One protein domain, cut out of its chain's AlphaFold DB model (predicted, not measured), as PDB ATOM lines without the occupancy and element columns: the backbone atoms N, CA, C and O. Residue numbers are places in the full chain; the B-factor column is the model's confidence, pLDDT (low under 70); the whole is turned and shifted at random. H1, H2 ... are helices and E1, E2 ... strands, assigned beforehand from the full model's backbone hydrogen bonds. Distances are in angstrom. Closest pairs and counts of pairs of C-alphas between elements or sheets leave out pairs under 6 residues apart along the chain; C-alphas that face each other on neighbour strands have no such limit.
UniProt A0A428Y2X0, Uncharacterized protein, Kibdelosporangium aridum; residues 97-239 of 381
ATOM      1  N   LEU A  97      -6.097  47.628  -6.910       66.50
ATOM      2  CA  LEU A  97      -4.877  47.834  -6.113       66.50
ATOM      3  C   LEU A  97      -3.904  48.821  -6.794       66.50
ATOM      4  O   LEU A  97      -3.695  48.724  -8.009       66.50
ATOM      5  N   PRO A  98      -3.282  49.754  -6.045       76.00
ATOM      6  CA  PRO A  98      -2.211  50.594  -6.572       76.00
ATOM      7  C   PRO A  98      -1.015  49.732  -6.993       76.00
ATOM      8  O   PRO A  98      -0.616  48.814  -6.277       76.00
ATOM      9  N   GLN A  99      -0.432  50.031  -8.155       79.75
ATOM     10  CA  GLN A  99       0.749  49.329  -8.665       79.75
ATOM     11  C   GLN A  99       2.017  50.089  -8.295       79.75
ATOM     12  O   GLN A  99       2.146  51.276  -8.598       79.75
ATOM     13  N   LEU A 100       2.983  49.387  -7.709       81.12
ATOM     14  CA  LEU A 100       4.329  49.908  -7.525       81.12
ATOM     15  C   LEU A 100       5.252  49.308  -8.580       81.12
ATOM     16  O   LEU A 100       5.381  48.092  -8.715       81.12
ATOM     17  N   LEU A 101       5.899  50.182  -9.343       81.69
ATOM     18  CA  LEU A 101       6.661  49.785 -10.525       81.69
ATOM     19  C   LEU A 101       8.170  49.713 -10.267       81.69
ATOM     20  O   LEU A 101       8.880  48.977 -10.953       81.69
ATOM     21  N   SER A 102       8.684  50.444  -9.276       82.19
ATOM     22  CA  SER A 102      10.115  50.488  -8.976       82.19
ATOM     23  C   SER A 102      10.394  50.919  -7.536       82.19
ATOM     24  O   SER A 102       9.745  51.825  -7.022       82.19
ATOM     25  N   LEU A 103      11.396  50.286  -6.928       84.69
ATOM     26  CA  LEU A 103      12.042  50.638  -5.658       84.69
ATOM     27  C   LEU A 103      13.543  50.914  -5.850       84.69
ATOM     28  O   LEU A 103      14.328  50.881  -4.903       84.69
ATOM     29  N   GLN A 104      13.976  51.115  -7.093       81.31
ATOM     30  CA  GLN A 104      15.378  51.372  -7.404       81.31
ATOM     31  C   GLN A 104      15.855  52.650  -6.709       81.31
ATOM     32  O   GLN A 104      15.097  53.612  -6.601       81.31
ATOM     33  N   GLU A 105      17.094  52.630  -6.210       80.00
ATOM     34  CA  GLU A 105      17.743  53.773  -5.548       80.00
ATOM     35  C   GLU A 105      16.983  54.287  -4.310       80.00
ATOM     36  O   GLU A 105      17.224  55.386  -3.826       80.00
ATOM     37  N   THR A 106      16.064  53.478  -3.772       78.56
ATOM     38  CA  THR A 106      15.243  53.818  -2.605       78.56
ATOM     39  C   THR A 106      15.721  53.034  -1.388       78.56
ATOM     40  O   THR A 106      15.939  51.823  -1.478       78.56
ATOM     41  N   ASP A 107      15.868  53.701  -0.242       83.31
ATOM     42  CA  ASP A 107      16.037  53.028   1.049       83.31
ATOM     43  C   ASP A 107      14.674  52.559   1.560       83.31
ATOM     44  O   ASP A 107      13.784  53.363   1.835       83.31
ATOM     45  N   VAL A 108      14.502  51.240   1.655       85.25
ATOM     46  CA  VAL A 108      13.226  50.622   2.042       85.25
ATOM     47  C   VAL A 108      13.196  50.178   3.504       85.25
ATOM     48  O   VAL A 108      12.307  49.435   3.912       85.25
ATOM     49  N   SER A 109      14.146  50.641   4.318       78.19
ATOM     50  CA  SER A 109      14.292  50.215   5.713       78.19
ATOM     51  C   SER A 109      13.161  50.606   6.650       78.19
ATOM     52  O   SER A 109      12.918  49.911   7.636       78.19
ATOM     53  N   GLN A 110      12.475  51.699   6.332       79.44
ATOM     54  CA  GLN A 110      11.294  52.193   7.041       79.44
ATOM     55  C   GLN A 110      10.046  52.148   6.147       79.44
ATOM     56  O   GLN A 110       9.049  52.809   6.432       79.44
ATOM     57  N   LEU A 111      10.104  51.399   5.039       81.31
ATOM     58  CA  LEU A 111       9.014  51.316   4.079       81.31
ATOM     59  C   LEU A 111       8.113  50.120   4.395       81.31
ATOM     60  O   LEU A 111       8.540  48.964   4.335       81.31
ATOM     61  N   THR A 112       6.845  50.419   4.658       83.88
ATOM     62  CA  THR A 112       5.769  49.431   4.747       83.88
ATOM     63  C   THR A 112       4.836  49.610   3.558       83.88
ATOM     64  O   THR A 112       4.290  50.693   3.355       83.88
ATOM     65  N   LEU A 113       4.654  48.553   2.771       84.31
ATOM     66  CA  LEU A 113       3.718  48.516   1.651       84.31
ATOM     67  C   LEU A 113       2.532  47.632   2.028       84.31
ATOM     68  O   LEU A 113       2.711  46.438   2.271       84.31
ATOM     69  N   SER A 114       1.336  48.212   2.059       83.00
ATOM     70  CA  SER A 114       0.082  47.509   2.333       83.00
ATOM     71  C   SER A 114      -0.825  47.520   1.107       83.00
ATOM     72  O   SER A 114      -1.070  48.574   0.526       83.00
ATOM     73  N   ASP A 115      -1.305  46.340   0.705       79.12
ATOM     74  CA  ASP A 115      -2.264  46.187  -0.402       79.12
ATOM     75  C   ASP A 115      -1.792  46.839  -1.723       79.12
ATOM     76  O   ASP A 115      -2.538  47.524  -2.420       79.12
ATOM     77  N   VAL A 116      -0.518  46.623  -2.067       80.06
ATOM     78  CA  VAL A 116       0.121  47.136  -3.288       80.06
ATOM     79  C   VAL A 116       0.419  45.985  -4.245       80.06
ATOM     80  O   VAL A 116       0.963  44.950  -3.851       80.06
ATOM     81  N   ASP A 117       0.127  46.178  -5.528       82.94
ATOM     82  CA  ASP A 117       0.531  45.245  -6.572       82.94
ATOM     83  C   ASP A 117       2.022  45.412  -6.908       82.94
ATOM     84  O   ASP A 117       2.486  46.487  -7.297       82.94
ATOM     85  N   LEU A 118       2.769  44.315  -6.757       88.31
ATOM     86  CA  LEU A 118       4.220  44.230  -6.926       88.31
ATOM     87  C   LEU A 118       4.624  43.330  -8.097       88.31
ATOM     88  O   LEU A 118       5.806  43.007  -8.231       88.31
ATOM     89  N   MET A 119       3.684  42.902  -8.951       86.56
ATOM     90  CA  MET A 119       3.965  41.944 -10.026       86.56
ATOM     91  C   MET A 119       5.135  42.396 -10.907       86.56
ATOM     92  O   MET A 119       6.040  41.608 -11.191       86.56
ATOM     93  N   TRP A 120       5.149  43.672 -11.288       85.44
ATOM     94  CA  TRP A 120       6.170  44.265 -12.153       85.44
ATOM     95  C   TRP A 120       7.122  45.218 -11.424       85.44
ATOM     96  O   TRP A 120       7.888  45.924 -12.077       85.44
ATOM     97  N   CYS A 121       7.104  45.208 -10.087       86.44
ATOM     98  CA  CYS A 121       7.972  46.053  -9.279       86.44
ATOM     99  C   CYS A 121       9.444  45.672  -9.474       86.44
ATOM    100  O   CYS A 121       9.825  44.509  -9.309       86.44
ATOM    101  N   ARG A 122      10.278  46.665  -9.792       87.12
ATOM    102  CA  ARG A 122      11.736  46.530  -9.851       87.12
ATOM    103  C   ARG A 122      12.335  46.727  -8.457       87.12
ATOM    104  O   ARG A 122      12.289  47.820  -7.907       87.12
ATOM    105  N   PHE A 123      12.925  45.681  -7.903       90.06
ATOM    106  CA  PHE A 123      13.645  45.655  -6.629       90.06
ATOM    107  C   PHE A 123      15.165  45.820  -6.794       90.06
ATOM    108  O   PHE A 123      15.867  46.187  -5.851       90.06
ATOM    109  N   ALA A 124      15.708  45.529  -7.978       89.25
ATOM    110  CA  ALA A 124      17.137  45.589  -8.251       89.25
ATOM    111  C   ALA A 124      17.682  47.021  -8.159       89.25
ATOM    112  O   ALA A 124      17.543  47.802  -9.097       89.25
ATOM    113  N   GLY A 125      18.374  47.329  -7.060       82.88
ATOM    114  CA  GLY A 125      18.883  48.674  -6.763       82.88
ATOM    115  C   GLY A 125      18.255  49.310  -5.522       82.88
ATOM    116  O   GLY A 125      18.682  50.391  -5.145       82.88
ATOM    117  N   ALA A 126      17.284  48.654  -4.880       86.50
ATOM    118  CA  ALA A 126      16.784  49.066  -3.571       86.50
ATOM    119  C   ALA A 126      17.849  48.861  -2.477       86.50
ATOM    120  O   ALA A 126      18.557  47.847  -2.464       86.50
ATOM    121  N   HIS A 127      17.927  49.796  -1.533       83.50
ATOM    122  CA  HIS A 127      18.800  49.724  -0.364       83.50
ATOM    123  C   HIS A 127      18.044  49.131   0.830       83.50
ATOM    124  O   HIS A 127      16.886  49.458   1.057       83.50
ATOM    125  N   GLN A 128      18.701  48.252   1.599       88.44
ATOM    126  CA  GLN A 128      18.121  47.581   2.778       88.44
ATOM    127  C   GLN A 128      16.812  46.819   2.488       88.44
ATOM    128  O   GLN A 128      15.884  46.802   3.293       88.44
ATOM    129  N   LEU A 129      16.750  46.146   1.331       92.56
ATOM    130  CA  LEU A 129      15.587  45.362   0.891       92.56
ATOM    131  C   LEU A 129      15.169  44.252   1.868       92.56
ATOM    132  O   LEU A 129      14.027  43.806   1.850       92.56
ATOM    133  N   ASP A 130      16.080  43.804   2.724       93.88
ATOM    134  CA  ASP A 130      15.812  42.853   3.798       93.88
ATOM    135  C   ASP A 130      14.952  43.417   4.933       93.88
ATOM    136  O   ASP A 130      14.384  42.635   5.685       93.88
ATOM    137  N   LYS A 131      14.801  44.742   5.022       88.31
ATOM    138  CA  LYS A 131      13.965  45.422   6.020       88.31
ATOM    139  C   LYS A 131      12.594  45.866   5.495       88.31
ATOM    140  O   LYS A 131      11.792  46.373   6.276       88.31
ATOM    141  N   LEU A 132      12.316  45.676   4.203       88.56
ATOM    142  CA  LEU A 132      11.031  46.024   3.591       88.56
ATOM    143  C   LEU A 132       9.884  45.280   4.286       88.56
ATOM    144  O   LEU A 132       9.924  44.056   4.409       88.56
ATOM    145  N   ARG A 133       8.820  45.987   4.665       85.56
ATOM    146  CA  ARG A 133       7.620  45.360   5.230       85.56
ATOM    147  C   ARG A 133       6.514  45.294   4.192       85.56
ATOM    148  O   ARG A 133       6.172  46.301   3.581       85.56
ATOM    149  N   LEU A 134       5.956  44.102   3.992       85.94
ATOM    150  CA  LEU A 134       4.815  43.882   3.108       85.94
ATOM    151  C   LEU A 134       3.636  43.367   3.926       85.94
ATOM    152  O   LEU A 134       3.703  42.279   4.499       85.94
ATOM    153  N   GLU A 135       2.563  44.143   3.949       81.06
ATOM    154  CA  GLU A 135       1.336  43.852   4.679       81.06
ATOM    155  C   GLU A 135       0.158  43.702   3.700       81.06
ATOM    156  O   GLU A 135       0.185  44.189   2.569       81.06
ATOM    157  N   GLY A 136      -0.882  42.973   4.105       75.56
ATOM    158  CA  GLY A 136      -2.065  42.766   3.263       75.56
ATOM    159  C   GLY A 136      -1.795  41.995   1.959       75.56
ATOM    160  O   GLY A 136      -0.996  41.050   1.899       75.56
ATOM    161  N   ARG A 137      -2.524  42.356   0.902       68.75
ATOM    162  CA  ARG A 137      -2.493  41.719  -0.418       68.75
ATOM    163  C   ARG A 137      -1.361  42.295  -1.271       68.75
ATOM    164  O   ARG A 137      -1.538  43.262  -1.993       68.75
ATOM    165  N   GLY A 138      -0.197  41.647  -1.233       66.88
ATOM    166  CA  GLY A 138       0.903  41.909  -2.171       66.88
ATOM    167  C   GLY A 138       0.963  40.868  -3.289       66.88
ATOM    168  O   GLY A 138       1.437  39.744  -3.057       66.88
ATOM    169  N   SER A 139       0.499  41.201  -4.498       81.44
ATOM    170  CA  SER A 139       0.607  40.308  -5.658       81.44
ATOM    171  C   SER A 139       2.013  40.346  -6.244       81.44
ATOM    172  O   SER A 139       2.499  41.375  -6.689       81.44
ATOM    173  N   PHE A 140       2.665  39.187  -6.267       89.62
ATOM    174  CA  PHE A 140       3.878  38.958  -7.045       89.62
ATOM    175  C   PHE A 140       3.528  38.196  -8.317       89.62
ATOM    176  O   PHE A 140       2.529  37.469  -8.369       89.62
ATOM    177  N   ASN A 141       4.400  38.299  -9.316       89.44
ATOM    178  CA  ASN A 141       4.278  37.500 -10.522       89.44
ATOM    179  C   ASN A 141       4.354  35.997 -10.197       89.44
ATOM    180  O   ASN A 141       4.877  35.569  -9.160       89.44
ATOM    181  N   ARG A 142       3.810  35.176 -11.096       90.06
ATOM    182  CA  ARG A 142       3.854  33.710 -11.011       90.06
ATOM    183  C   ARG A 142       4.511  33.147 -12.264       90.06
ATOM    184  O   ARG A 142       4.355  33.726 -13.338       90.06
ATOM    185  N   PRO A 143       5.212  32.007 -12.166       89.06
ATOM    186  CA  PRO A 143       5.834  31.422 -13.336       89.06
ATOM    187  C   PRO A 143       4.762  30.917 -14.313       89.06
ATOM    188  O   PRO A 143       3.672  30.513 -13.884       89.06
ATOM    189  N   PRO A 144       5.070  30.882 -15.618       82.12
ATOM    190  CA  PRO A 144       4.141  30.396 -16.627       82.12
ATOM    191  C   PRO A 144       3.863  28.913 -16.361       82.12
ATOM    192  O   PRO A 144       4.786  28.119 -16.385       82.12
ATOM    193  N   GLY A 145       2.622  28.535 -16.041       81.62
ATOM    194  CA  GLY A 145       2.274  27.239 -15.429       81.62
ATOM    195  C   GLY A 145       2.765  25.974 -16.158       81.62
ATOM    196  O   GLY A 145       3.918  25.559 -16.028       81.62
ATOM    197  N   LEU A 146       1.862  25.268 -16.843       80.62
ATOM    198  CA  LEU A 146       2.243  24.158 -17.719       80.62
ATOM    199  C   LEU A 146       2.634  24.736 -19.080       80.62
ATOM    200  O   LEU A 146       1.887  25.532 -19.644       80.62
ATOM    201  N   GLN A 147       3.802  24.358 -19.585       77.12
ATOM    202  CA  GLN A 147       4.315  24.783 -20.880       77.12
ATOM    203  C   GLN A 147       4.513  23.561 -21.775       77.12
ATOM    204  O   GLN A 147       5.096  22.560 -21.351       77.12
ATOM    205  N   LEU A 148       4.032  23.671 -23.012       77.25
ATOM    206  CA  LEU A 148       4.321  22.744 -24.097       77.25
ATOM    207  C   LEU A 148       5.381  23.397 -24.987       77.25
ATOM    208  O   LEU A 148       5.213  24.539 -25.409       77.25
ATOM    209  N   GLY A 149       6.485  22.705 -25.244       67.75
ATOM    210  CA  GLY A 149       7.559  23.225 -26.082       67.75
ATOM    211  C   GLY A 149       8.315  22.119 -26.799       67.75
ATOM    212  O   GLY A 149       8.250  20.963 -26.413       67.75
ATOM    213  N   TRP A 150       9.072  22.485 -27.831       68.62
ATOM    214  CA  TRP A 150       9.822  21.545 -28.679       68.62
ATOM    215  C   TRP A 150      11.147  21.062 -28.063       68.62
ATOM    216  O   TRP A 150      11.818  20.183 -28.597       68.62
ATOM    217  N   ALA A 151      11.555  21.634 -26.928       71.19
ATOM    218  CA  ALA A 151      12.766  21.251 -26.212       71.19
ATOM    219  C   ALA A 151      12.473  20.156 -25.178       71.19
ATOM    220  O   ALA A 151      11.650  20.366 -24.295       71.19
ATOM    221  N   TRP A 152      13.200  19.031 -25.218       63.31
ATOM    222  CA  TRP A 152      13.027  17.950 -24.240       63.31
ATOM    223  C   TRP A 152      13.274  18.417 -22.785       63.31
ATOM    224  O   TRP A 152      14.310  19.041 -22.513       63.31
ATOM    225  N   PRO A 153      12.378  18.096 -21.827       72.69
ATOM    226  CA  PRO A 153      11.100  17.393 -22.001       72.69
ATOM    227  C   PRO A 153      10.009  18.291 -22.610       72.69
ATOM    228  O   PRO A 153       9.865  19.442 -22.199       72.69
ATOM    229  N   LEU A 154       9.224  17.724 -23.539       77.50
ATOM    230  CA  LEU A 154       8.197  18.427 -24.330       77.50
ATOM    231  C   LEU A 154       7.122  19.111 -23.463       77.50
ATOM    232  O   LEU A 154       6.630  20.184 -23.802       77.50
ATOM    233  N   LEU A 155       6.781  18.504 -22.325       79.00
ATOM    234  CA  LEU A 155       5.898  19.070 -21.309       79.00
ATOM    235  C   LEU A 155       6.726  19.465 -20.087       79.00
ATOM    236  O   LEU A 155       7.376  18.627 -19.457       79.00
ATOM    237  N   TRP A 156       6.677  20.744 -19.724       80.62
ATOM    238  CA  TRP A 156       7.358  21.259 -18.544       80.62
ATOM    239  C   TRP A 156       6.403  22.055 -17.668       80.62
ATOM    240  O   TRP A 156       5.823  23.051 -18.094       80.62
ATOM    241  N   ARG A 157       6.267  21.636 -16.410       83.62
ATOM    242  CA  ARG A 157       5.480  22.358 -15.413       83.62
ATOM    243  C   ARG A 157       6.402  23.139 -14.493       83.62
ATOM    244  O   ARG A 157       7.200  22.544 -13.763       83.62
ATOM    245  N   TRP A 158       6.259  24.458 -14.492       83.25
ATOM    246  CA  TRP A 158       6.953  25.293 -13.527       83.25
ATOM    247  C   TRP A 158       6.339  25.144 -12.136       83.25
ATOM    248  O   TRP A 158       5.128  24.996 -11.957       83.25
ATOM    249  N   THR A 159       7.203  25.158 -11.126       83.94
ATOM    250  CA  THR A 159       6.788  25.125  -9.727       83.94
ATOM    251  C   THR A 159       6.075  26.433  -9.388       83.94
ATOM    252  O   THR A 159       6.690  27.485  -9.496       83.94
ATOM    253  N   SER A 160       4.819  26.382  -8.935       84.25
ATOM    254  CA  SER A 160       4.099  27.583  -8.481       84.25
ATOM    255  C   SER A 160       4.829  28.237  -7.304       84.25
ATOM    256  O   SER A 160       4.999  27.587  -6.266       84.25
ATOM    257  N   ARG A 161       5.260  29.491  -7.485       90.12
ATOM    258  CA  ARG A 161       5.946  30.345  -6.499       90.12
ATOM    259  C   ARG A 161       5.755  31.826  -6.850       90.12
ATOM    260  O   ARG A 161       5.382  32.123  -7.985       90.12
ATOM    261  N   ARG A 162       6.063  32.724  -5.914       91.88
ATOM    262  CA  ARG A 162       6.249  34.164  -6.176       91.88
ATOM    263  C   ARG A 162       7.524  34.405  -6.987       91.88
ATOM    264  O   ARG A 162       8.560  33.805  -6.704       91.88
ATOM    265  N   VAL A 163       7.425  35.254  -7.999       93.25
ATOM    266  CA  VAL A 163       8.488  35.554  -8.960       93.25
ATOM    267  C   VAL A 163       8.697  37.061  -9.019       93.25
ATOM    268  O   VAL A 163       7.728  37.817  -9.089       93.25
ATOM    269  N   LEU A 164       9.961  37.481  -8.976       94.12
ATOM    270  CA  LEU A 164      10.350  38.882  -9.134       94.12
ATOM    271  C   LEU A 164      10.297  39.295 -10.602       94.12
ATOM    272  O   LEU A 164      10.571  38.473 -11.482       94.12
ATOM    273  N   ALA A 165      10.013  40.569 -10.867       90.81
ATOM    274  CA  ALA A 165       9.994  41.107 -12.222       90.81
ATOM    275  C   ALA A 165      11.310  40.787 -12.959       90.81
ATOM    276  O   ALA A 165      11.298  40.274 -14.075       90.81
ATOM    277  N   GLU A 166      12.451  40.951 -12.290       91.25
ATOM    278  CA  GLU A 166      13.793  40.761 -12.850       91.25
ATOM    279  C   GLU A 166      14.120  39.318 -13.248       91.25
ATOM    280  O   GLU A 166      15.026  39.087 -14.051       91.25
ATOM    281  N   GLU A 167      13.375  38.329 -12.745       93.31
ATOM    282  CA  GLU A 167      13.523  36.945 -13.190       93.31
ATOM    283  C   GLU A 167      13.013  36.754 -14.632       93.31
ATOM    284  O   GLU A 167      13.544  35.903 -15.354       93.31
ATOM    285  N   HIS A 168      12.035  37.547 -15.086       90.88
ATOM    286  CA  HIS A 168      11.415  37.373 -16.403       90.88
ATOM    287  C   HIS A 168      12.427  37.508 -17.559       90.88
ATOM    288  O   HIS A 168      12.594  36.523 -18.294       90.88
ATOM    289  N   PRO A 169      13.187  38.619 -17.686       88.94
ATOM    290  CA  PRO A 169      14.194  38.767 -18.739       88.94
ATOM    291  C   PRO A 169      15.256  37.665 -18.718       88.94
ATOM    292  O   PRO A 169      15.654  37.141 -19.761       88.94
ATOM    293  N   TRP A 170      15.699  37.265 -17.522       89.81
ATOM    294  CA  TRP A 170      16.690  36.204 -17.355       89.81
ATOM    295  C   TRP A 170      16.176  34.848 -17.860       89.81
ATOM    296  O   TRP A 170      16.894  34.116 -18.552       89.81
ATOM    297  N   ARG A 171      14.919  34.504 -17.562       89.81
ATOM    298  CA  ARG A 171      14.291  33.250 -18.007       89.81
ATOM    299  C   ARG A 171      13.953  33.246 -19.483       89.81
ATOM    300  O   ARG A 171      14.116  32.214 -20.135       89.81
ATOM    301  N   ALA A 172      13.547  34.386 -20.024       87.94
ATOM    302  CA  ALA A 172      13.208  34.514 -21.431       87.94
ATOM    303  C   ALA A 172      14.418  34.298 -22.365       87.94
ATOM    304  O   ALA A 172      14.243  33.954 -23.534       87.94
ATOM    305  N   ARG A 173      15.648  34.429 -21.843       86.06
ATOM    306  CA  ARG A 173      16.908  34.122 -22.547       86.06
ATOM    307  C   ARG A 173      17.350  32.653 -22.428       86.06
ATOM    308  O   ARG A 173      18.350  32.261 -23.023       86.06
ATOM    309  N   ARG A 174      16.649  31.818 -21.651       85.44
ATOM    310  CA  ARG A 174      16.982  30.392 -21.454       85.44
ATOM    311  C   ARG A 174      16.244  29.507 -22.465       85.44
ATOM    312  O   ARG A 174      15.202  29.876 -22.991       85.44
ATOM    313  N   ARG A 175      16.725  28.267 -22.647       79.75
ATOM    314  CA  ARG A 175      16.112  27.245 -23.530       79.75
ATOM    315  C   ARG A 175      14.608  27.023 -23.281       79.75
ATOM    316  O   ARG A 175      13.892  26.644 -24.197       79.75
ATOM    317  N   LYS A 176      14.134  27.229 -22.047       80.56
ATOM    318  CA  LYS A 176      12.722  27.093 -21.643       80.56
ATOM    319  C   LYS A 176      12.096  28.466 -21.379       80.56
ATOM    320  O   LYS A 176      11.703  28.757 -20.254       80.56
ATOM    321  N   SER A 177      12.047  29.304 -22.409       81.94
ATOM    322  CA  SER A 177      11.554  30.686 -22.344       81.94
ATOM    323  C   SER A 177      10.035  30.830 -22.497       81.94
ATOM    324  O   SER A 177       9.516  31.920 -22.282       81.94
ATOM    325  N   GLY A 178       9.316  29.757 -22.848       80.44
ATOM    326  CA  GLY A 178       7.862  29.787 -23.040       80.44
ATOM    327  C   GLY A 178       7.125  30.413 -21.849       80.44
ATOM    328  O   GLY A 178       7.301  29.974 -20.710       80.44
ATOM    329  N   GLY A 179       6.341  31.460 -22.125       80.62
ATOM    330  CA  GLY A 179       5.555  32.208 -21.141       80.62
ATOM    331  C   GLY A 179       6.337  33.203 -20.269       80.62
ATOM    332  O   GLY A 179       5.737  33.831 -19.403       80.62
ATOM    333  N   TRP A 180       7.646  33.365 -20.486       86.94
ATOM    334  CA  TRP A 180       8.470  34.374 -19.817       86.94
ATOM    335  C   TRP A 180       8.634  35.625 -20.684       86.94
ATOM    336  O   TRP A 180       8.900  35.532 -21.883       86.94
ATOM    337  N   THR A 181       8.512  36.798 -20.069       85.12
ATOM    338  CA  THR A 181       8.623  38.090 -20.762       85.12
ATOM    339  C   THR A 181      10.089  38.496 -20.897       85.12
ATOM    340  O   THR A 181      10.831  38.452 -19.920       85.12
ATOM    341  N   LYS A 182      10.522  38.880 -22.102       82.19
ATOM    342  CA  LYS A 182      11.907  39.323 -22.354       82.19
ATOM    343  C   LYS A 182      12.203  40.690 -21.760       82.19
ATOM    344  O   LYS A 182      13.285  40.885 -21.217       82.19
ATOM    345  N   ASP A 183      11.221  41.573 -21.840       79.06
ATOM    346  CA  ASP A 183      11.349  42.969 -21.463       79.06
ATOM    347  C   ASP A 183      10.409  43.264 -20.298       79.06
ATOM    348  O   ASP A 183       9.284  42.763 -20.234       79.06
ATOM    349  N   LEU A 184      10.891  44.056 -19.347       75.25
ATOM    350  CA  LEU A 184      10.033  44.595 -18.299       75.25
ATOM    351  C   LEU A 184       9.161  45.705 -18.891       75.25
ATOM    352  O   LEU A 184       9.598  46.350 -19.848       75.25
ATOM    353  N   PRO A 185       7.972  45.977 -18.318       71.44
ATOM    354  CA  PRO A 185       7.213  47.171 -18.666       71.44
ATOM    355  C   PRO A 185       8.135  48.394 -18.664       71.44
ATOM    356  O   PRO A 185       8.895  48.611 -17.708       71.44
ATOM    357  N   GLN A 186       8.130  49.126 -19.778       63.91
ATOM    358  CA  GLN A 186       8.901  50.356 -19.901       63.91
ATOM    359  C   GLN A 186       8.327  51.368 -18.915       63.91
ATOM    360  O   GLN A 186       7.113  51.546 -18.830       63.91
ATOM    361  N   LEU A 187       9.212  51.979 -18.138       62.03
ATOM    362  CA  LEU A 187       8.864  53.055 -17.226       62.03
ATOM    363  C   LEU A 187       9.434  54.325 -17.833       62.03
ATOM    364  O   LEU A 187      10.620  54.376 -18.158       62.03
ATOM    365  N   GLU A 188       8.572  55.313 -18.029       50.25
ATOM    366  CA  GLU A 188       8.958  56.622 -18.538       50.25
ATOM    367  C   GLU A 188      10.035  57.214 -17.612       50.25
ATOM    368  O   GLU A 188       9.877  57.205 -16.390       50.25
ATOM    369  N   ASN A 189      11.155  57.674 -18.174       49.94
ATOM    370  CA  ASN A 189      12.289  58.249 -17.431       49.94
ATOM    371  C   ASN A 189      13.028  57.305 -16.458       49.94
ATOM    372  O   ASN A 189      13.742  57.779 -15.572       49.94
ATOM    373  N   VAL A 190      12.892  55.983 -16.607       53.53
ATOM    374  CA  VAL A 190      13.752  55.010 -15.917       53.53
ATOM    375  C   VAL A 190      14.584  54.301 -16.969       53.53
ATOM    376  O   VAL A 190      14.027  53.615 -17.832       53.53
ATOM    377  N   ASP A 191      15.908  54.445 -16.884       53.44
ATOM    378  CA  ASP A 191      16.841  53.736 -17.755       53.44
ATOM    379  C   ASP A 191      16.458  52.255 -17.851       53.44
ATOM    380  O   ASP A 191      15.999  51.634 -16.880       53.44
ATOM    381  N   SER A 192      16.597  51.689 -19.053       55.34
ATOM    382  CA  SER A 192      16.347  50.266 -19.285       55.34
ATOM    383  C   SER A 192      17.125  49.469 -18.245       55.34
ATOM    384  O   SER A 192      18.355  49.450 -18.277       55.34
ATOM    385  N   ALA A 193      16.409  48.867 -17.287       57.00
ATOM    386  CA  ALA A 193      17.048  48.256 -16.134       57.00
ATOM    387  C   ALA A 193      18.056  47.209 -16.636       57.00
ATOM    388  O   ALA A 193      17.670  46.334 -17.424       57.00
ATOM    389  N   PRO A 194      19.335  47.291 -16.224       63.00
ATOM    390  CA  PRO A 194      20.338  46.343 -16.675       63.00
ATOM    391  C   PRO A 194      19.869  44.930 -16.332       63.00
ATOM    392  O   PRO A 194      19.332  44.685 -15.248       63.00
ATOM    393  N   SER A 195      20.042  43.995 -17.270       73.38
ATOM    394  CA  SER A 195      19.622  42.611 -17.055       73.38
ATOM    395  C   SER A 195      20.273  42.064 -15.789       73.38
ATOM    396  O   SER A 195      21.494  42.111 -15.651       73.38
ATOM    397  N   VAL A 196      19.460  41.554 -14.865       86.56
ATOM    398  CA  VAL A 196      19.940  41.054 -13.578       86.56
ATOM    399  C   VAL A 196      20.503  39.648 -13.747       86.56
ATOM    400  O   VAL A 196      19.792  38.716 -14.129       86.56
ATOM    401  N   ASP A 197      21.788  39.501 -13.442       89.94
ATOM    402  CA  ASP A 197      22.472  38.210 -13.445       89.94
ATOM    403  C   ASP A 197      21.952  37.273 -12.335       89.94
ATOM    404  O   ASP A 197      21.457  37.746 -11.304       89.94
ATOM    405  N   PRO A 198      22.079  35.938 -12.493       92.06
ATOM    406  CA  PRO A 198      21.604  34.969 -11.500       92.06
ATOM    407  C   PRO A 198      22.170  35.201 -10.093       92.06
ATOM    408  O   PRO A 198      21.470  34.996  -9.106       92.06
ATOM    409  N   GLU A 199      23.425  35.636  -9.983       92.88
ATOM    410  CA  GLU A 199      24.074  35.978  -8.717       92.88
ATOM    411  C   GLU A 199      23.317  37.087  -7.990       92.88
ATOM    412  O   GLU A 199      22.984  36.960  -6.811       92.88
ATOM    413  N   ARG A 200      23.006  38.166  -8.712       93.50
ATOM    414  CA  ARG A 200      22.285  39.314  -8.166       93.50
ATOM    415  C   ARG A 200      20.833  38.950  -7.873       93.50
ATOM    416  O   ARG A 200      20.312  39.338  -6.832       93.50
ATOM    417  N   LEU A 201      20.209  38.127  -8.716       94.69
ATOM    418  CA  LEU A 201      18.869  37.598  -8.471       94.69
ATOM    419  C   LEU A 201      18.816  36.757  -7.183       94.69
ATOM    420  O   LEU A 201      17.865  36.879  -6.413       94.69
ATOM    421  N   ALA A 202      19.848  35.956  -6.896       95.19
ATOM    422  CA  ALA A 202      19.943  35.211  -5.641       95.19
ATOM    423  C   ALA A 202      20.017  36.143  -4.419       95.19
ATOM    424  O   ALA A 202      19.415  35.843  -3.389       95.19
ATOM    425  N   VAL A 203      20.712  37.280  -4.530       95.44
ATOM    426  CA  VAL A 203      20.761  38.295  -3.465       95.44
ATOM    427  C   VAL A 203      19.387  38.930  -3.244       95.44
ATOM    428  O   VAL A 203      18.955  38.998  -2.096       95.44
ATOM    429  N   LEU A 204      18.672  39.308  -4.310       95.88
ATOM    430  CA  LEU A 204      17.321  39.888  -4.214       95.88
ATOM    431  C   LEU A 204      16.315  38.914  -3.589       95.88
ATOM    432  O   LEU A 204      15.535  39.282  -2.710       95.88
ATOM    433  N   TYR A 205      16.363  37.644  -3.997       96.81
ATOM    434  CA  TYR A 205      15.548  36.602  -3.378       96.81
ATOM    435  C   TYR A 205      15.898  36.403  -1.901       96.81
ATOM    436  O   TYR A 205      15.000  36.231  -1.080       96.81
ATOM    437  N   ARG A 206      17.184  36.458  -1.539       96.56
ATOM    438  CA  ARG A 206      17.626  36.336  -0.145       96.56
ATOM    439  C   ARG A 206      17.159  37.506   0.717       96.56
ATOM    440  O   ARG A 206      16.730  37.265   1.841       96.56
ATOM    441  N   SER A 207      17.255  38.744   0.231       96.25
ATOM    442  CA  SER A 207      16.799  39.916   0.986       96.25
ATOM    443  C   SER A 207      15.289  39.874   1.197       96.25
ATOM    444  O   SER A 207      14.840  39.988   2.328       96.25
ATOM    445  N   LEU A 208      14.505  39.576   0.157       95.25
ATOM    446  CA  LEU A 208      13.053  39.443   0.307       95.25
ATOM    447  C   LEU A 208      12.657  38.256   1.188       95.25
ATOM    448  O   LEU A 208      11.713  38.354   1.963       95.25
ATOM    449  N   ARG A 209      13.396  37.144   1.137       95.19
ATOM    450  CA  ARG A 209      13.194  36.042   2.083       95.19
ATOM    451  C   ARG A 209      13.367  36.510   3.529       95.19
ATOM    452  O   ARG A 209      12.499  36.206   4.340       95.19
ATOM    453  N   LYS A 210      14.442  37.246   3.835       95.94
ATOM    454  CA  LYS A 210      14.686  37.798   5.178       95.94
ATOM    455  C   LYS A 210      13.564  38.737   5.621       95.94
ATOM    456  O   LYS A 210      13.009  38.523   6.687       95.94
ATOM    457  N   ALA A 211      13.148  39.662   4.757       92.81
ATOM    458  CA  ALA A 211      12.013  40.549   5.016       92.81
ATOM    459  C   ALA A 211      10.731  39.775   5.390       92.81
ATOM    460  O   ALA A 211      10.028  40.106   6.347       92.81
ATOM    461  N   PHE A 212      10.440  38.685   4.673       92.00
ATOM    462  CA  PHE A 212       9.288  37.832   4.975       92.00
ATOM    463  C   PHE A 212       9.461  37.042   6.278       92.00
ATOM    464  O   PHE A 212       8.507  36.943   7.047       92.00
ATOM    465  N   GLU A 213      10.651  36.511   6.555       92.69
ATOM    466  CA  GLU A 213      10.967  35.831   7.820       92.69
ATOM    467  C   GLU A 213      10.819  36.783   9.022       92.69
ATOM    468  O   GLU A 213      10.210  36.410  10.030       92.69
ATOM    469  N   ASP A 214      11.280  38.029   8.885       92.06
ATOM    470  CA  ASP A 214      11.180  39.074   9.908       92.06
ATOM    471  C   ASP A 214       9.721  39.483  10.161       92.06
ATOM    472  O   ASP A 214       9.311  39.649  11.311       92.06
ATOM    473  N   SER A 215       8.894  39.525   9.109       87.31
ATOM    474  CA  SER A 215       7.436  39.730   9.215       87.31
ATOM    475  C   SER A 215       6.648  38.497   9.697       87.31
ATOM    476  O   SER A 215       5.419  38.519   9.706       87.31
ATOM    477  N   LYS A 216       7.326  37.402  10.080       88.06
ATOM    478  CA  LYS A 216       6.723  36.096  10.436       88.06
ATOM    479  C   LYS A 216       5.895  35.453   9.318       88.06
ATOM    480  O   LYS A 216       5.151  34.502   9.562       88.06
ATOM    481  N   ASN A 217       6.067  35.895   8.076       86.50
ATOM    482  CA  ASN A 217       5.434  35.301   6.907       86.50
ATOM    483  C   ASN A 217       6.226  34.079   6.415       86.50
ATOM    484  O   ASN A 217       6.875  34.080   5.363       86.50
ATOM    485  N   GLU A 218       6.098  33.014   7.208       83.00
ATOM    486  CA  GLU A 218       6.616  31.656   6.999       83.00
ATOM    487  C   GLU A 218       6.469  31.165   5.561       83.00
ATOM    488  O   GLU A 218       7.373  30.669   4.875       83.00
ATOM    489  N   ALA A 219       5.223  31.319   5.124       80.31
ATOM    490  CA  ALA A 219       4.716  30.732   3.913       80.31
ATOM    491  C   ALA A 219       5.308  31.390   2.666       80.31
ATOM    492  O   ALA A 219       5.738  30.701   1.734       80.31
ATOM    493  N   GLY A 220       5.331  32.726   2.666       84.44
ATOM    494  CA  GLY A 220       5.866  33.538   1.583       84.44
ATOM    495  C   GLY A 220       7.388  33.465   1.496       84.44
ATOM    496  O   GLY A 220       7.913  33.330   0.390       84.44
ATOM    497  N   ALA A 221       8.091  33.444   2.635       90.38
ATOM    498  CA  ALA A 221       9.547  33.285   2.688       90.38
ATOM    499  C   ALA A 221      10.027  32.033   1.934       90.38
ATOM    500  O   ALA A 221      11.040  32.059   1.227       90.38
ATOM    501  N   GLY A 222       9.254  30.944   2.014       89.31
ATOM    502  CA  GLY A 222       9.538  29.714   1.286       89.31
ATOM    503  C   GLY A 222       9.595  29.904  -0.235       89.31
ATOM    504  O   GLY A 222      10.473  29.344  -0.892       89.31
ATOM    505  N   ASP A 223       8.717  30.712  -0.819       91.00
ATOM    506  CA  ASP A 223       8.724  30.936  -2.268       91.00
ATOM    507  C   ASP A 223       9.988  31.687  -2.720       91.00
ATOM    508  O   ASP A 223      10.595  31.311  -3.730       91.00
ATOM    509  N   PHE A 224      10.446  32.661  -1.926       94.25
ATOM    510  CA  PHE A 224      11.699  33.374  -2.183       94.25
ATOM    511  C   PHE A 224      12.932  32.490  -1.954       94.25
ATOM    512  O   PHE A 224      13.865  32.545  -2.750       94.25
ATOM    513  N   TYR A 225      12.920  31.597  -0.957       93.38
ATOM    514  CA  TYR A 225      13.977  30.589  -0.779       93.38
ATOM    515  C   TYR A 225      14.131  29.698  -2.018       93.38
ATOM    516  O   TYR A 225      15.242  29.417  -2.473       93.38
ATOM    517  N   TYR A 226      13.009  29.256  -2.594       92.50
ATOM    518  CA  TYR A 226      13.032  28.432  -3.798       92.50
ATOM    519  C   TYR A 226      13.575  29.221  -5.007       92.50
ATOM    520  O   TYR A 226      14.275  28.652  -5.845       92.50
ATOM    521  N   GLY A 227      13.274  30.523  -5.104       93.19
ATOM    522  CA  GLY A 227      13.889  31.452  -6.063       93.19
ATOM    523  C   GLY A 227      15.401  31.600  -5.881       93.19
ATOM    524  O   GLY A 227      16.154  31.409  -6.838       93.19
ATOM    525  N   GLU A 228      15.848  31.833  -4.644       95.00
ATOM    526  CA  GLU A 228      17.259  31.973  -4.259       95.00
ATOM    527  C   GLU A 228      18.080  30.751  -4.694       95.00
ATOM    528  O   GLU A 228      19.097  30.888  -5.375       95.00
ATOM    529  N   MET A 229      17.636  29.541  -4.331       94.44
ATOM    530  CA  MET A 229      18.375  28.305  -4.622       94.44
ATOM    531  C   MET A 229      18.449  27.999  -6.118       94.44
ATOM    532  O   MET A 229      19.450  27.463  -6.600       94.44
ATOM    533  N   GLU A 230      17.409  28.351  -6.875       92.12
ATOM    534  CA  GLU A 230      17.433  28.171  -8.321       92.12
ATOM    535  C   GLU A 230      18.360  29.173  -9.011       92.12
ATOM    536  O   GLU A 230      19.094  28.790  -9.925       92.12
ATOM    537  N   ALA A 231      18.372  30.426  -8.552       93.06
ATOM    538  CA  ALA A 231      19.306  31.437  -9.025       93.06
ATOM    539  C   ALA A 231      20.761  31.021  -8.726       93.06
ATOM    540  O   ALA A 231      21.581  31.001  -9.643       93.06
ATOM    541  N   ARG A 232      21.055  30.537  -7.505       92.38
ATOM    542  CA  ARG A 232      22.377  29.994  -7.118       92.38
ATOM    543  C   ARG A 232      22.817  28.815  -7.979       92.38
ATOM    544  O   ARG A 232      23.941  28.793  -8.460       92.38
ATOM    545  N   ARG A 233      21.926  27.859  -8.267       90.56
ATOM    546  CA  ARG A 233      22.247  26.722  -9.155       90.56
ATOM    547  C   ARG A 233      22.713  27.178 -10.548       90.56
ATOM    548  O   ARG A 233      23.426  26.447 -11.235       90.56
ATOM    549  N   HIS A 234      22.280  28.359 -10.979       89.81
ATOM    550  CA  HIS A 234      22.585  28.930 -12.284       89.81
ATOM    551  C   HIS A 234      23.594  30.086 -12.252       89.81
ATOM    552  O   HIS A 234      23.924  30.590 -13.330       89.81
ATOM    553  N   ALA A 235      24.090  30.462 -11.073       89.38
ATOM    554  CA  ALA A 235      25.163  31.427 -10.898       89.38
ATOM    555  C   ALA A 235      26.475  30.870 -11.461       89.38
ATOM    556  O   ALA A 235      26.832  29.710 -11.242       89.38
ATOM    557  N   ARG A 236      27.197  31.708 -12.204       85.44
ATOM    558  CA  ARG A 236      28.550  31.447 -12.694       85.44
ATOM    559  C   ARG A 236      29.542  31.348 -11.537       85.44
ATOM    560  O   ARG A 236      30.438  30.517 -11.628       85.44
ATOM    561  N   SER A 237      29.337  32.117 -10.465       86.19
ATOM    562  CA  SER A 237      30.176  32.090  -9.257       86.19
ATOM    563  C   SER A 237      30.104  30.778  -8.469       86.19
ATOM    564  O   SER A 237      31.057  30.431  -7.776       86.19
ATOM    565  N   SER A 238      29.014  30.013  -8.596       83.44
ATOM    566  CA  SER A 238      28.902  28.713  -7.936       83.44
ATOM    567  C   SER A 238      29.834  27.692  -8.580       83.44
ATOM    568  O   SER A 238      29.713  27.395  -9.777       83.44
ATOM    569  N   GLY A 239      30.727  27.126  -7.766       88.38
ATOM    570  CA  GLY A 239      31.645  26.066  -8.173       88.38
ATOM    571  C   GLY A 239      30.910  24.803  -8.647       88.38
ATOM    572  O   GLY A 239      29.726  24.611  -8.348       88.38
TER     573      GLY A 239
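This is residues 97 to 239 of the 381 residues of an uncharacterized protein of Kibdelosporangium aridum (UniProt A0A428Y2X0). Little regular structure: a helical hairpin, H2 and H3, packs on a body largely of loops, with a small strand pair, E1 and E2, towards one end and a strand hairpin, E3 and E4, at the other. The 143 printed residues run E1 E2 E3 E4 H1 H2 H3, mixed in class, with 52 in named elements. The whole is compact, radius of gyration of the C-alphas 15.1 A, spanning 47 by 36 by 35 A.

Find C-alpha 112 at (5.769, 49.431, 4.747), where E1 (112 to 114, 6.5 A) begins. Then come E2 (133 to 135, 6.5 A), E3 (146 to 148, 6.9 A), E4 (155 to 157, 6.8 A), H1 (167 to 172, 8.6 A), H2 (198 to 214, 24.2 A) and H3 (218 to 234, 25.2 A), ending at (22.585, 28.930, -12.284).

E1 and E2 are parallel; look at N 113 and O 133, 2.8 A. E3 and E4 form an antiparallel hairpin, N 147 and O 156 at 2.8 A. H2 and H3 touch, closest C-alphas Ala 202 and Glu 228 at 4.4 A, a shallow tilt of 16 degrees, opposite ways. H1 is close to H2 but not clearly touching, closest C-alphas Glu 167 and Leu 201 at 7.2 A. Every O i to N i+4 pair is within hydrogen-bond range in H1 and H2, and 12 of 13 in H3.

The C-alphas farthest apart, Gln 110 and Trp 150, are 47.1 A apart. The printed part has no cut; the links E1 to E2 and H1 to H2 are long. Confidence is under 70 at 15 residues, among them 186 to 194.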